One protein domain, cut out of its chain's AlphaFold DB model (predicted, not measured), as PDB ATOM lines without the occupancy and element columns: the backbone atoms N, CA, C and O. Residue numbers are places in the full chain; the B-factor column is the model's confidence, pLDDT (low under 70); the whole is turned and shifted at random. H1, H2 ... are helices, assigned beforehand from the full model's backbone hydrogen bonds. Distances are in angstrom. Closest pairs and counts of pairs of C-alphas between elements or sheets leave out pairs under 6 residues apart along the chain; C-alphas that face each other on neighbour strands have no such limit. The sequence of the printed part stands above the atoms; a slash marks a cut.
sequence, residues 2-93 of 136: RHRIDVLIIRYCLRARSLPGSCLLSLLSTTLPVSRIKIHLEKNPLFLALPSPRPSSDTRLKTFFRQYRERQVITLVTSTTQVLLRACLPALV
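AT A GLANCE: This is residues 2 to 93 of the 136 residues of an uncharacterized protein of Rhizopus delemar (strain RA 99-880 / ATCC MYA-4621 / FGSC 9543 / NRRL 43880) (UniProt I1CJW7). The model is a loose, elongated assembly of helices, with an open loop of chain at one end and one long helix running to the other. H1, H2, H3 and H4 follow one another round the open loop, with H2 at its far end and H4 near the middle of the whole; the long helix H5 then runs to the opposite end, where the short H6 folds back at a corner. The printed part has 92 residues with six named helices, in the order H1 to H6 along the chain, and no named strand; the class is all helix, with 64 residues in named helices. The whole is loose, with a radius of gyration of the C-alphas of 16.9 A, and its outline is a rod spanning 54 by 26 by 19 A.

IN THESE COORDINATES: H1 covers residues 2 to 17, begins at C-alpha 2 at (92.820, 22.967, 25.407) and measures 22.6 A from first to last C-alpha. H2 covers residues 24 to 31 and measures 11.0 A; its C-alpha 24 is at (104.845, 1.376, 40.552). H3 covers residues 36 to 43 and measures 10.8 A. H4 covers residues 45 to 48 and measures 5.0 A. H5, the longest helix with 22 residues, covers residues 58 to 79 and measures 31.5 A. H6 covers residues 83 to 88, measures 8.5 A and ends at C-alpha 88 at (87.438, 31.410, 7.394).

HOW THE PARTS SIT: H1 and H2 are close but not clearly touching, the closest C-alphas being those of Ala 16 and Leu 25, 7.5 A apart, and their lines stand about perpendicular at 89 degrees. H2 touches no helix, and H2 and H3 are apart. H1 and H3 only just touch, with 3 pairs of C-alphas within 8 A; H1 touches H3 with residues 10 to 13 alone, and the closest C-alphas are those of Cys 13 and Ile 37, 6.6 A apart. These two helices run opposite ways at a steep tilt of 57 degrees. H1 and H4 also only just touch, with 3 such pairs; residues 6 to 10 of H1 alone take part, and the C-alphas of Ile 10 and Phe 47 are the closest at 6.5 A. H3 and H4 only just touch, with 3 pairs, and touch only at the corner by their link, the closest C-alphas being those of Leu 41 and Phe 47, 6.1 A apart. H5 is close to but not clearly touching H4, with the closest C-alphas, those of Leu 46 and Tyr 68, 7.6 A apart. H5 is also close to but not clearly touching H1, where the closest C-alphas, those of Val 7 and Phe 65, are 7.4 A apart; H1 and H5 run opposite ways at a shallow tilt of 30 degrees. H3 and H5 are apart. H5 and H6 only just touch, with 3 pairs, and touch only at the corner by their link; residues 77 to 78 of H5 alone take part, and the C-alphas of Val 77 and Arg 86 are the closest at 5.2 A. They run opposite ways at a shallow tilt of 29 degrees. Every O i to N i+4 pair is within hydrogen-bond range in H1, H3, H5 and H6, whereas in H2 it is 2 of 4, and H4 is too short for such a pair.

THE WHOLE: The two C-alphas farthest apart, those of Ser 22 and Val 83, are 55.3 A apart, while those of Arg 2 and Val 93, the first and last printed, are 17.7 A apart. Residues 30 to 36 and residues 79 to 84 stand free. The printed part has no cut and no long link. The mean pLDDT of the printed part is 83.7, and residues 33 to 36 are under 70.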
ATOM      1  N   ARG A   2      93.569  23.872  24.506       79.50
ATOM      2  CA  ARG A   2      92.820  22.967  25.407       79.50
ATOM      3  C   ARG A   2      92.580  21.548  24.863       79.50
ATOM      4  O   ARG A   2      93.037  20.598  25.475       79.50
ATOM      5  N   HIS A   3      92.052  21.411  23.644       82.62
ATOM      6  CA  HIS A   3      91.835  20.096  23.016       82.62
ATOM      7  C   HIS A   3      93.105  19.224  22.925       82.62
ATOM      8  O   HIS A   3      93.049  18.018  23.131       82.62
ATOM      9  N   ARG A   4      94.274  19.819  22.640       84.94
ATOM     10  CA  ARG A   4      95.543  19.070  22.590       84.94
ATOM     11  C   ARG A   4      95.936  18.564  23.976       84.94
ATOM     12  O   ARG A   4      96.421  17.445  24.088       84.94
ATOM     13  N   ILE A   5      95.723  19.380  25.005       86.19
ATOM     14  CA  ILE A   5      95.958  19.000  26.401       86.19
ATOM     15  C   ILE A   5      95.023  17.841  26.774       86.19
ATOM     16  O   ILE A   5      95.505  16.822  27.256       86.19
ATOM     17  N   ASP A   6      93.732  17.939  26.448       86.75
ATOM     18  CA  ASP A   6      92.744  16.884  26.709       86.75
ATOM     19  C   ASP A   6      93.121  15.556  26.038       86.75
ATOM     20  O   ASP A   6      93.130  14.509  26.682       86.75
ATOM     21  N   VAL A   7      93.526  15.599  24.765       89.50
ATOM     22  CA  VAL A   7      94.003  14.421  24.023       89.50
ATOM     23  C   VAL A   7      95.214  13.776  24.702       89.50
ATOM     24  O   VAL A   7      95.273  12.550  24.824       89.50
ATOM     25  N   LEU A   8      96.188  14.575  25.149       89.31
ATOM     26  CA  LEU A   8      97.383  14.066  25.825       89.31
ATOM     27  C   LEU A   8      97.045  13.450  27.186       89.31
ATOM     28  O   LEU A   8      97.502  12.340  27.470       89.31
ATOM     29  N   ILE A   9      96.211  14.124  27.982       86.56
ATOM     30  CA  ILE A   9      95.735  13.628  29.278       86.56
ATOM     31  C   ILE A   9      95.016  12.296  29.087       86.56
ATOM     32  O   ILE A   9      95.352  11.319  29.751       86.56
ATOM     33  N   ILE A  10      94.079  12.211  28.146       87.88
ATOM     34  CA  ILE A  10      93.295  10.993  27.922       87.88
ATOM     35  C   ILE A  10      94.184   9.844  27.452       87.88
ATOM     36  O   ILE A  10      94.076   8.738  27.979       87.88
ATOM     37  N   ARG A  11      95.119  10.091  26.527       88.81
ATOM     38  CA  ARG A  11      96.101   9.076  26.106       88.81
ATOM     39  C   ARG A  11      96.971   8.590  27.254       88.81
ATOM     40  O   ARG A  11      97.299   7.408  27.313       88.81
ATOM     41  N   TYR A  12      97.393   9.493  28.132       86.88
ATOM     42  CA  TYR A  12      98.133   9.121  29.330       86.88
ATOM     43  C   TYR A  12      97.275   8.246  30.249       86.88
ATOM     44  O   TYR A  12      97.695   7.157  30.622       86.88
ATOM     45  N   CYS A  13      96.042   8.666  30.530       83.12
ATOM     46  CA  CYS A  13      95.128   7.948  31.412       83.12
ATOM     47  C   CYS A  13      94.756   6.556  30.881       83.12
ATOM     48  O   CYS A  13      94.684   5.601  31.649       83.12
ATOM     49  N   LEU A  14      94.526   6.419  29.573       83.88
ATOM     50  CA  LEU A  14      94.231   5.126  28.955       83.88
ATOM     51  C   LEU A  14      95.428   4.176  29.041       83.88
ATOM     52  O   LEU A  14      95.237   3.016  29.386       83.88
ATOM     53  N   ARG A  15      96.649   4.682  28.817       85.81
ATOM     54  CA  ARG A  15      97.879   3.896  28.995       85.81
ATOM     55  C   ARG A  15      98.103   3.497  30.448       85.81
ATOM     56  O   ARG A  15      98.419   2.347  30.707       85.81
ATOM     57  N   ALA A  16      97.884   4.412  31.389       82.62
ATOM     58  CA  ALA A  16      98.006   4.130  32.818       82.62
ATOM     59  C   ALA A  16      97.092   2.975  33.262       82.62
ATOM     60  O   ALA A  16      97.493   2.161  34.083       82.62
ATOM     61  N   ARG A  17      95.885   2.870  32.686       79.25
ATOM     62  CA  ARG A  17      94.929   1.788  32.985       79.25
ATOM     63  C   ARG A  17      95.271   0.446  32.341       79.25
ATOM     64  O   ARG A  17      94.719  -0.559  32.770       79.25
ATOM     65  N   SER A  18      96.104   0.433  31.304       82.06
ATOM     66  CA  SER A  18      96.561  -0.795  30.645       82.06
ATOM     67  C   SER A  18      97.907  -1.291  31.177       82.06
ATOM     68  O   SER A  18      98.452  -2.244  30.630       82.06
ATOM     69  N   LEU A  19      98.484  -0.627  32.185       86.19
ATOM     70  CA  LEU A  19      99.734  -1.069  32.796       86.19
ATOM     71  C   LEU A  19      99.515  -2.332  33.645       86.19
ATOM     72  O   LEU A  19      98.459  -2.479  34.264       86.19
ATOM     73  N   PRO A  20     100.523  -3.217  33.732       89.94
ATOM     74  CA  PRO A  20     100.526  -4.321  34.683       89.94
ATOM     75  C   PRO A  20     100.295  -3.849  36.124       89.94
ATOM     76  O   PRO A  20     100.747  -2.773  36.523       89.94
ATOM     77  N   GLY A  21      99.650  -4.690  36.935       84.62
ATOM     78  CA  GLY A  21      99.418  -4.409  38.358       84.62
ATOM     79  C   GLY A  21     100.706  -4.264  39.180       84.62
ATOM     80  O   GLY A  21     100.704  -3.581  40.196       84.62
ATOM     81  N   SER A  22     101.814  -4.846  38.710       89.12
ATOM     82  CA  SER A  22     103.138  -4.771  39.338       89.12
ATOM     83  C   SER A  22     103.875  -3.451  39.100       89.12
ATOM     84  O   SER A  22     104.879  -3.182  39.758       89.12
ATOM     85  N   CYS A  23     103.420  -2.614  38.164       88.75
ATOM     86  CA  CYS A  23     104.056  -1.324  37.934       88.75
ATOM     87  C   CYS A  23     103.857  -0.398  39.138       88.75
ATOM     88  O   CYS A  23     102.760  -0.315  39.690       88.75
ATOM     89  N   LEU A  24     104.886   0.392  39.464       87.25
ATOM     90  CA  LEU A  24     104.845   1.376  40.552       87.25
ATOM     91  C   LEU A  24     103.599   2.274  40.478       87.25
ATOM     92  O   LEU A  24     102.952   2.516  41.487       87.25
ATOM     93  N   LEU A  25     103.226   2.730  39.278       82.50
ATOM     94  CA  LEU A  25     102.039   3.562  39.080       82.50
ATOM     95  C   LEU A  25     100.742   2.842  39.490       82.50
ATOM     96  O   LEU A  25      99.872   3.457  40.100       82.50
ATOM     97  N   SER A  26     100.617   1.554  39.169       84.38
ATOM     98  CA  SER A  26      99.461   0.728  39.526       84.38
ATOM     99  C   SER A  26      99.396   0.514  41.040       84.38
ATOM    100  O   SER A  26      98.335   0.705  41.630       84.38
ATOM    101  N   LEU A  27     100.541   0.240  41.674       85.31
ATOM    102  CA  LEU A  27     100.669   0.078  43.128       85.31
ATOM    103  C   LEU A  27     100.378   1.375  43.900       85.31
ATOM    104  O   LEU A  27      99.717   1.349  44.929       85.31
ATOM    105  N   LEU A  28     100.825   2.525  43.393       83.31
ATOM    106  CA  LEU A  28     100.526   3.832  43.988       83.31
ATOM    107  C   LEU A  28      99.080   4.271  43.726       83.31
ATOM    108  O   LEU A  28      98.517   5.058  44.480       83.31
ATOM    109  N   SER A  29      98.451   3.787  42.651       78.44
ATOM    110  CA  SER A  29      97.076   4.181  42.331       78.44
ATOM    111  C   SER A  29      96.054   3.677  43.353       78.44
ATOM    112  O   SER A  29      95.021   4.322  43.520       78.44
ATOM    113  N   THR A  30      96.346   2.568  44.041       74.56
ATOM    114  CA  THR A  30      95.476   1.978  45.068       74.56
ATOM    115  C   THR A  30      95.640   2.647  46.430       74.56
ATOM    116  O   THR A  30      94.706   2.632  47.226       74.56
ATOM    117  N   THR A  31      96.792   3.267  46.693       78.38
ATOM    118  CA  THR A  31      97.087   3.960  47.957       78.38
ATOM    119  C   THR A  31      96.712   5.438  47.932       78.38
ATOM    120  O   THR A  31      96.588   6.061  48.984       78.38
ATOM    121  N   LEU A  32      96.500   6.014  46.745       72.69
ATOM    122  CA  LEU A  32      96.078   7.401  46.584       72.69
ATOM    123  C   LEU A  32      94.537   7.486  46.569       72.69
ATOM    124  O   LEU A  32      93.925   7.154  45.550       72.69
ATOM    125  N   PRO A  33      93.896   7.974  47.652       61.16
ATOM    126  CA  PRO A  33      92.452   7.839  47.895       61.16
ATOM    127  C   PRO A  33      91.570   8.490  46.823       61.16
ATOM    128  O   PRO A  33      90.425   8.092  46.628       61.16
ATOM    129  N   VAL A  34      92.106   9.450  46.068       64.12
ATOM    130  CA  VAL A  34      91.488   9.969  44.850       64.12
ATOM    131  C   VAL A  34      92.608  10.340  43.887       64.12
ATOM    132  O   VAL A  34      93.184  11.427  43.966       64.12
ATOM    133  N   SER A  35      92.968   9.443  42.969       67.81
ATOM    134  CA  SER A  35      93.950   9.811  41.950       67.81
ATOM    135  C   SER A  35      93.426  11.026  41.169       67.81
ATOM    136  O   SER A  35      92.292  11.030  40.685       67.81
ATOM    137  N   ARG A  36      94.253  12.073  41.014       69.25
ATOM    138  CA  ARG A  36      93.926  13.238  40.159       69.25
ATOM    139  C   ARG A  36      93.473  12.795  38.764       69.25
ATOM    140  O   ARG A  36      92.648  13.451  38.141       69.25
ATOM    141  N   ILE A  37      93.974  11.643  38.314       71.62
ATOM    142  CA  ILE A  37      93.552  10.935  37.107       71.62
ATOM    143  C   ILE A  37      92.034  10.716  37.099       71.62
ATOM    144  O   ILE A  37      91.384  11.140  36.150       71.62
ATOM    145  N   LYS A  38      91.452  10.110  38.143       74.69
ATOM    146  CA  LYS A  38      90.009   9.831  38.212       74.69
ATOM    147  C   LYS A  38      89.173  11.114  38.125       74.69
ATOM    148  O   LYS A  38      88.295  11.195  37.273       74.69
ATOM    149  N   ILE A  39      89.532  12.144  38.896       77.44
ATOM    150  CA  ILE A  39      88.858  13.458  38.866       77.44
ATOM    151  C   ILE A  39      88.925  14.079  37.466       77.44
ATOM    152  O   ILE A  39      87.933  14.604  36.960       77.44
ATOM    153  N   HIS A  40      90.100  14.049  36.831       72.75
ATOM    154  CA  HIS A  40      90.268  14.618  35.497       72.75
ATOM    155  C   HIS A  40      89.482  13.849  34.441       72.75
ATOM    156  O   HIS A  40      88.925  14.477  33.547       72.75
ATOM    157  N   LEU A  41      89.413  12.522  34.541       76.94
ATOM    158  CA  LEU A  41      88.645  11.697  33.614       76.94
ATOM    159  C   LEU A  41      87.138  11.944  33.737       76.94
ATOM    160  O   LEU A  41      86.479  12.125  32.718       76.94
ATOM    161  N   GLU A  42      86.607  12.007  34.959       80.06
ATOM    162  CA  GLU A  42      85.176  12.242  35.212       80.06
ATOM    163  C   GLU A  42      84.708  13.618  34.725       80.06
ATOM    164  O   GLU A  42      83.566  13.771  34.305       80.06
ATOM    165  N   LYS A  43      85.595  14.620  34.732       83.62
ATOM    166  CA  LYS A  43      85.273  15.984  34.290       83.62
ATOM    167  C   LYS A  43      85.597  16.258  32.821       83.62
ATOM    168  O   LYS A  43      85.236  17.322  32.320       83.62
ATOM    169  N   ASN A  44      86.313  15.370  32.126       86.75
ATOM    170  CA  ASN A  44      86.753  15.644  30.759       86.75
ATOM    171  C   ASN A  44      85.665  15.257  29.738       86.75
ATOM    172  O   ASN A  44      85.426  14.064  29.536       86.75
ATOM    173  N   PRO A  45      85.057  16.220  29.019       88.12
ATOM    174  CA  PRO A  45      83.979  15.928  28.073       88.12
ATOM    175  C   PRO A  45      84.441  15.056  26.899       88.12
ATOM    176  O   PRO A  45      83.651  14.292  26.351       88.12
ATOM    177  N   LEU A  46      85.722  15.129  26.519       89.12
ATOM    178  CA  LEU A  46      86.288  14.279  25.476       89.12
ATOM    179  C   LEU A  46      86.395  12.827  25.958       89.12
ATOM    180  O   LEU A  46      86.157  11.904  25.183       89.12
ATOM    181  N   PHE A  47      86.716  12.622  27.239       87.75
ATOM    182  CA  PHE A  47      86.769  11.289  27.835       87.75
ATOM    183  C   PHE A  47      85.376  10.678  27.978       87.75
ATOM    184  O   PHE A  47      85.188   9.520  27.613       87.75
ATOM    185  N   LEU A  48      84.405  11.457  28.460       88.19
ATOM    186  CA  LEU A  48      83.011  11.020  28.586       88.19
ATOM    187  C   LEU A  48      82.384  10.673  27.229       88.19
ATOM    188  O   LEU A  48      81.530   9.799  27.153       88.19
ATOM    189  N   ALA A  49      82.836  11.320  26.154       89.56
ATOM    190  CA  ALA A  49      82.379  11.042  24.798       89.56
ATOM    191  C   ALA A  49      83.011   9.789  24.159       89.56
ATOM    192  O   ALA A  49      82.659   9.461  23.023       89.56
ATOM    193  N   LEU A  50      83.965   9.113  24.818       88.62
ATOM    194  CA  LEU A  50      84.596   7.910  24.264       88.62
ATOM    195  C   LEU A  50      83.564   6.788  24.060       88.62
ATOM    196  O   LEU A  50      82.709   6.575  24.918       88.62
ATOM    197  N   PRO A  51      83.672   6.014  22.967       85.19
ATOM    198  CA  PRO A  51      82.766   4.903  22.722       85.19
ATOM    199  C   PRO A  51      82.992   3.770  23.734       85.19
ATOM    200  O   PRO A  51      84.114   3.540  24.199       85.19
ATOM    201  N   SER A  52      81.915   3.045  24.041       84.25
ATOM    202  CA  SER A  52      81.937   1.785  24.787       84.25
ATOM    203  C   SER A  52      81.569   0.645  23.827       84.25
ATOM    204  O   SER A  52      80.478   0.699  23.260       84.25
ATOM    205  N   PRO A  53      82.444  -0.354  23.583       81.62
ATOM    206  CA  PRO A  53      83.750  -0.574  24.204       81.62
ATOM    207  C   PRO A  53      84.827   0.407  23.718       81.62
ATOM    208  O   PRO A  53      84.799   0.906  22.589       81.62
ATOM    209  N   ARG A  54      85.813   0.663  24.588       80.88
ATOM    210  CA  ARG A  54      86.900   1.605  24.299       80.88
ATOM    211  C   ARG A  54      87.743   1.134  23.115       80.88
ATOM    212  O   ARG A  54      87.973  -0.066  22.968       80.88
ATOM    213  N   PRO A  55      88.254   2.060  22.289       80.69
ATOM    214  CA  PRO A  55      89.060   1.694  21.137       80.69
ATOM    215  C   PRO A  55      90.380   1.062  21.593       80.69
ATOM    216  O   PRO A  55      91.215   1.728  22.201       80.69
ATOM    217  N   SER A  56      90.567  -0.216  21.267       76.75
ATOM    218  CA  SER A  56      91.771  -0.984  21.623       76.75
ATOM    219  C   SER A  56      92.996  -0.636  20.770       76.75
ATOM    220  O   SER A  56      94.122  -0.883  21.179       76.75
ATOM    221  N   SER A  57      92.794  -0.052  19.582       85.12
ATOM    222  CA  SER A  57      93.872   0.341  18.662       85.12
ATOM    223  C   SER A  57      94.095   1.857  18.663       85.12
ATOM    224  O   SER A  57      93.118   2.615  18.607       85.12
ATOM    225  N   ASP A  58      95.351   2.300  18.572       85.81
ATOM    226  CA  ASP A  58      95.698   3.728  18.455       85.81
ATOM    227  C   ASP A  58      95.066   4.393  17.217       85.81
ATOM    228  O   ASP A  58      94.636   5.545  17.287       85.81
ATOM    229  N   THR A  59      94.911   3.663  16.107       88.69
ATOM    230  CA  THR A  59      94.270   4.173  14.882       88.69
ATOM    231  C   THR A  59      92.816   4.570  15.131       88.69
ATOM    232  O   THR A  59      92.442   5.713  14.877       88.69
ATOM    233  N   ARG A  60      92.003   3.680  15.720       88.62
ATOM    234  CA  ARG A  60      90.602   3.981  16.079       88.62
ATOM    235  C   ARG A  60      90.493   5.151  17.058       88.62
ATOM    236  O   ARG A  60      89.583   5.966  16.939       88.62
ATOM    237  N   LEU A  61      91.434   5.264  17.992       89.88
ATOM    238  CA  LEU A  61      91.482   6.353  18.963       89.88
ATOM    239  C   LEU A  61      91.844   7.701  18.309       89.88
ATOM    240  O   LEU A  61      91.213   8.718  18.600       89.88
ATOM    241  N   LYS A  62      92.800   7.716  17.371       90.44
ATOM    242  CA  LYS A  62      93.110   8.886  16.529       90.44
ATOM    243  C   LYS A  62      91.905   9.315  15.691       90.44
ATOM    244  O   LYS A  62      91.604  10.509  15.646       90.44
ATOM    245  N   THR A  63      91.213   8.365  15.063       91.75
ATOM    246  CA  THR A  63      90.005   8.639  14.270       91.75
ATOM    247  C   THR A  63      88.900   9.232  15.136       91.75
ATOM    248  O   THR A  63      88.318  10.247  14.762       91.75
ATOM    249  N   PHE A  64      88.675   8.681  16.331       92.88
ATOM    250  CA  PHE A  64      87.707   9.230  17.279       92.88
ATOM    251  C   PHE A  64      88.040  10.678  17.678       92.88
ATOM    252  O   PHE A  64      87.171  11.545  17.618       92.88
ATOM    253  N   PHE A  65      89.296  10.979  18.028       92.19
ATOM    254  CA  PHE A  65      89.691  12.351  18.380       92.19
ATOM    255  C   PHE A  65      89.499  13.337  17.232       92.19
ATOM    256  O   PHE A  65      89.068  14.468  17.463       92.19
ATOM    257  N   ARG A  66      89.792  12.906  16.001       91.38
ATOM    258  CA  ARG A  66      89.530  13.695  14.797       91.38
ATOM    259  C   ARG A  66      88.034  13.985  14.655       91.38
ATOM    260  O   ARG A  66      87.671  15.153  14.608       91.38
ATOM    261  N   GLN A  67      87.189  12.955  14.682       92.00
ATOM    262  CA  GLN A  67      85.734  13.095  14.544       92.00
ATOM    263  C   GLN A  67      85.124  13.963  15.648       92.00
ATOM    264  O   GLN A  67      84.280  14.817  15.385       92.00
ATOM    265  N   TYR A  68      85.568  13.785  16.895       92.19
ATOM    266  CA  TYR A  68      85.137  14.626  18.009       92.19
ATOM    267  C   TYR A  68      85.468  16.097  17.738       92.19
ATOM    268  O   TYR A  68      84.626  16.973  17.928       92.19
ATOM    269  N   ARG A  69      86.681  16.378  17.252       90.25
ATOM    270  CA  ARG A  69      87.107  17.740  16.923       90.25
ATOM    271  C   ARG A  69      86.345  18.316  15.728       90.25
ATOM    272  O   ARG A  69      86.013  19.495  15.759       90.25
ATOM    273  N   GLU A  70      86.055  17.512  14.711       91.19
ATOM    274  CA  GLU A  70      85.234  17.919  13.562       91.19
ATOM    275  C   GLU A  70      83.836  18.342  14.010       91.19
ATOM    276  O   GLU A  70      83.399  19.433  13.654       91.19
ATOM    277  N   ARG A  71      83.184  17.561  14.880       91.38
ATOM    278  CA  ARG A  71      81.880  17.930  15.458       91.38
ATOM    279  C   ARG A  71      81.939  19.268  16.191       91.38
ATOM    280  O   ARG A  71      81.081  20.107  15.967       91.38
ATOM    281  N   GLN A  72      82.971  19.495  17.004       89.25
ATOM    282  CA  GLN A  72      83.154  20.767  17.716       89.25
ATOM    283  C   GLN A  72      83.311  21.957  16.758       89.25
ATOM    284  O   GLN A  72      82.752  23.023  17.006       89.25
ATOM    285  N   VAL A  73      84.051  21.782  15.657       87.75
ATOM    286  CA  VAL A  73      84.194  22.822  14.624       87.75
ATOM    287  C   VAL A  73      82.861  23.076  13.929       87.75
ATOM    288  O   VAL A  73      82.468  24.231  13.810       87.75
ATOM    289  N   ILE A  74      82.144  22.023  13.530       89.50
ATOM    290  CA  ILE A  74      80.828  22.147  12.893       89.50
ATOM    291  C   ILE A  74      79.863  22.891  13.819       89.50
ATOM    292  O   ILE A  74      79.254  23.861  13.385       89.50
ATOM    293  N   THR A  75      79.780  22.506  15.097       89.81
ATOM    294  CA  THR A  75      78.941  23.191  16.092       89.81
ATOM    295  C   THR A  75      79.320  24.662  16.242       89.81
ATOM    296  O   THR A  75      78.435  25.507  16.269       89.81
ATOM    297  N   LEU A  76      80.615  24.992  16.301       86.81
ATOM    298  CA  LEU A  76      81.073  26.381  16.395       86.81
ATOM    299  C   LEU A  76      80.674  27.202  15.160       86.81
ATOM    300  O   LEU A  76      80.215  28.336  15.288       86.81
ATOM    301  N   VAL A  77      80.860  26.638  13.964       86.06
ATOM    302  CA  VAL A  77      80.523  27.292  12.694       86.06
ATOM    303  C   VAL A  77      79.013  27.494  12.586       86.06
ATOM    304  O   VAL A  77      78.575  28.577  12.202       86.06
ATOM    305  N   THR A  78      78.197  26.510  12.968       88.00
ATOM    306  CA  THR A  78      76.735  26.648  12.917       88.00
ATOM    307  C   THR A  78      76.203  27.590  13.994       88.00
ATOM    308  O   THR A  78      75.299  28.370  13.703       88.00
ATOM    309  N   SER A  79      76.785  27.613  15.195       88.69
ATOM    310  CA  SER A  79      76.295  28.449  16.300       88.69
ATOM    311  C   SER A  79      76.772  29.904  16.257       88.69
ATOM    312  O   SER A  79      76.138  30.766  16.860       88.69
ATOM    313  N   THR A  80      77.898  30.204  15.602       86.50
ATOM    314  CA  THR A  80      78.471  31.561  15.624       86.50
ATOM    315  C   THR A  80      77.714  32.524  14.711       86.50
ATOM    316  O   THR A  80      77.426  32.199  13.566       86.50
ATOM    317  N   THR A  81      77.442  33.747  15.163       87.25
ATOM    318  CA  THR A  81      76.895  34.825  14.315       87.25
ATOM    319  C   THR A  81      77.979  35.535  13.496       87.25
ATOM    320  O   THR A  81      77.679  36.332  12.609       87.25
ATOM    321  N   GLN A  82      79.257  35.242  13.760       83.44
ATOM    322  CA  GLN A  82      80.387  35.902  13.115       83.44
ATOM    323  C   GLN A  82      80.633  35.333  11.712       83.44
ATOM    324  O   GLN A  82      81.260  34.283  11.548       83.44
ATOM    325  N   VAL A  83      80.188  36.067  10.689       82.19
ATOM    326  CA  VAL A  83      80.320  35.702   9.264       82.19
ATOM    327  C   VAL A  83      81.771  35.389   8.884       82.19
ATOM    328  O   VAL A  83      82.032  34.396   8.208       82.19
ATOM    329  N   LEU A  84      82.725  36.186   9.378       78.62
ATOM    330  CA  LEU A  84      84.147  35.980   9.100       78.62
ATOM    331  C   LEU A  84      84.649  34.640   9.636       78.62
ATOM    332  O   LEU A  84      85.330  33.934   8.902       78.62
ATOM    333  N   LEU A  85      84.287  34.246  10.862       76.62
ATOM    334  CA  LEU A  85      84.689  32.943  11.400       76.62
ATOM    335  C   LEU A  85      84.126  31.792  10.563       76.62
ATOM    336  O   LEU A  85      84.869  30.859  10.266       76.62
ATOM    337  N   ARG A  86      82.862  31.880  10.131       78.69
ATOM    338  CA  ARG A  86      82.242  30.863   9.264       78.69
ATOM    339  C   ARG A  86      82.961  30.728   7.922       78.69
ATOM    340  O   ARG A  86      83.292  29.618   7.523       78.69
ATOM    341  N   ALA A  87      83.240  31.848   7.254       78.81
ATOM    342  CA  ALA A  87      83.921  31.857   5.957       78.81
ATOM    343  C   ALA A  87      85.378  31.377   6.056       78.81
ATOM    344  O   ALA A  87      85.917  30.758   5.143       78.81
ATOM    345  N   CYS A  88      86.025  31.668   7.182       75.81
ATOM    346  CA  CYS A  88      87.438  31.410   7.394       75.81
ATOM    347  C   CYS A  88      87.748  30.000   7.905       75.81
ATOM    348  O   CYS A  88      88.839  29.501   7.638       75.81
ATOM    349  N   LEU A  89      86.838  29.381   8.654       74.88
ATOM    350  CA  LEU A  89      87.000  28.052   9.248       74.88
ATOM    351  C   LEU A  89      85.891  27.099   8.768       74.88
ATOM    352  O   LEU A  89      85.151  26.570   9.593       74.88
ATOM    353  N   PRO A  90      85.762  26.845   7.451       74.50
ATOM    354  CA  PRO A  90      84.674  26.021   6.925       74.50
ATOM    355  C   PRO A  90      84.782  24.549   7.352       74.50
ATOM    356  O   PRO A  90      83.786  23.834   7.375       74.50
ATOM    357  N   ALA A  91      85.987  24.082   7.694       80.19
ATOM    358  CA  ALA A  91      86.244  22.703   8.082       80.19
ATOM    359  C   ALA A  91      87.490  22.582   8.972       80.19
ATOM    360  O   ALA A  91      88.299  23.506   9.093       80.19
ATOM    361  N   LEU A  92      87.676  21.400   9.570       82.69
ATOM    362  CA  LEU A  92      88.897  21.048  10.290       82.69
ATOM    363  C   LEU A  92      90.034  20.740   9.300       82.69
ATOM    364  O   LEU A  92      90.385  19.585   9.064       82.69
ATOM    365  N   VAL A  93      90.628  21.789   8.740       82.00
ATOM    366  CA  VAL A  93      91.760  21.702   7.811       82.00
ATOM    367  C   VAL A  93      92.978  22.434   8.361       82.00
ATOM    368  O   VAL A  93      92.880  23.251   9.281       82.00
TER     369      VAL A  93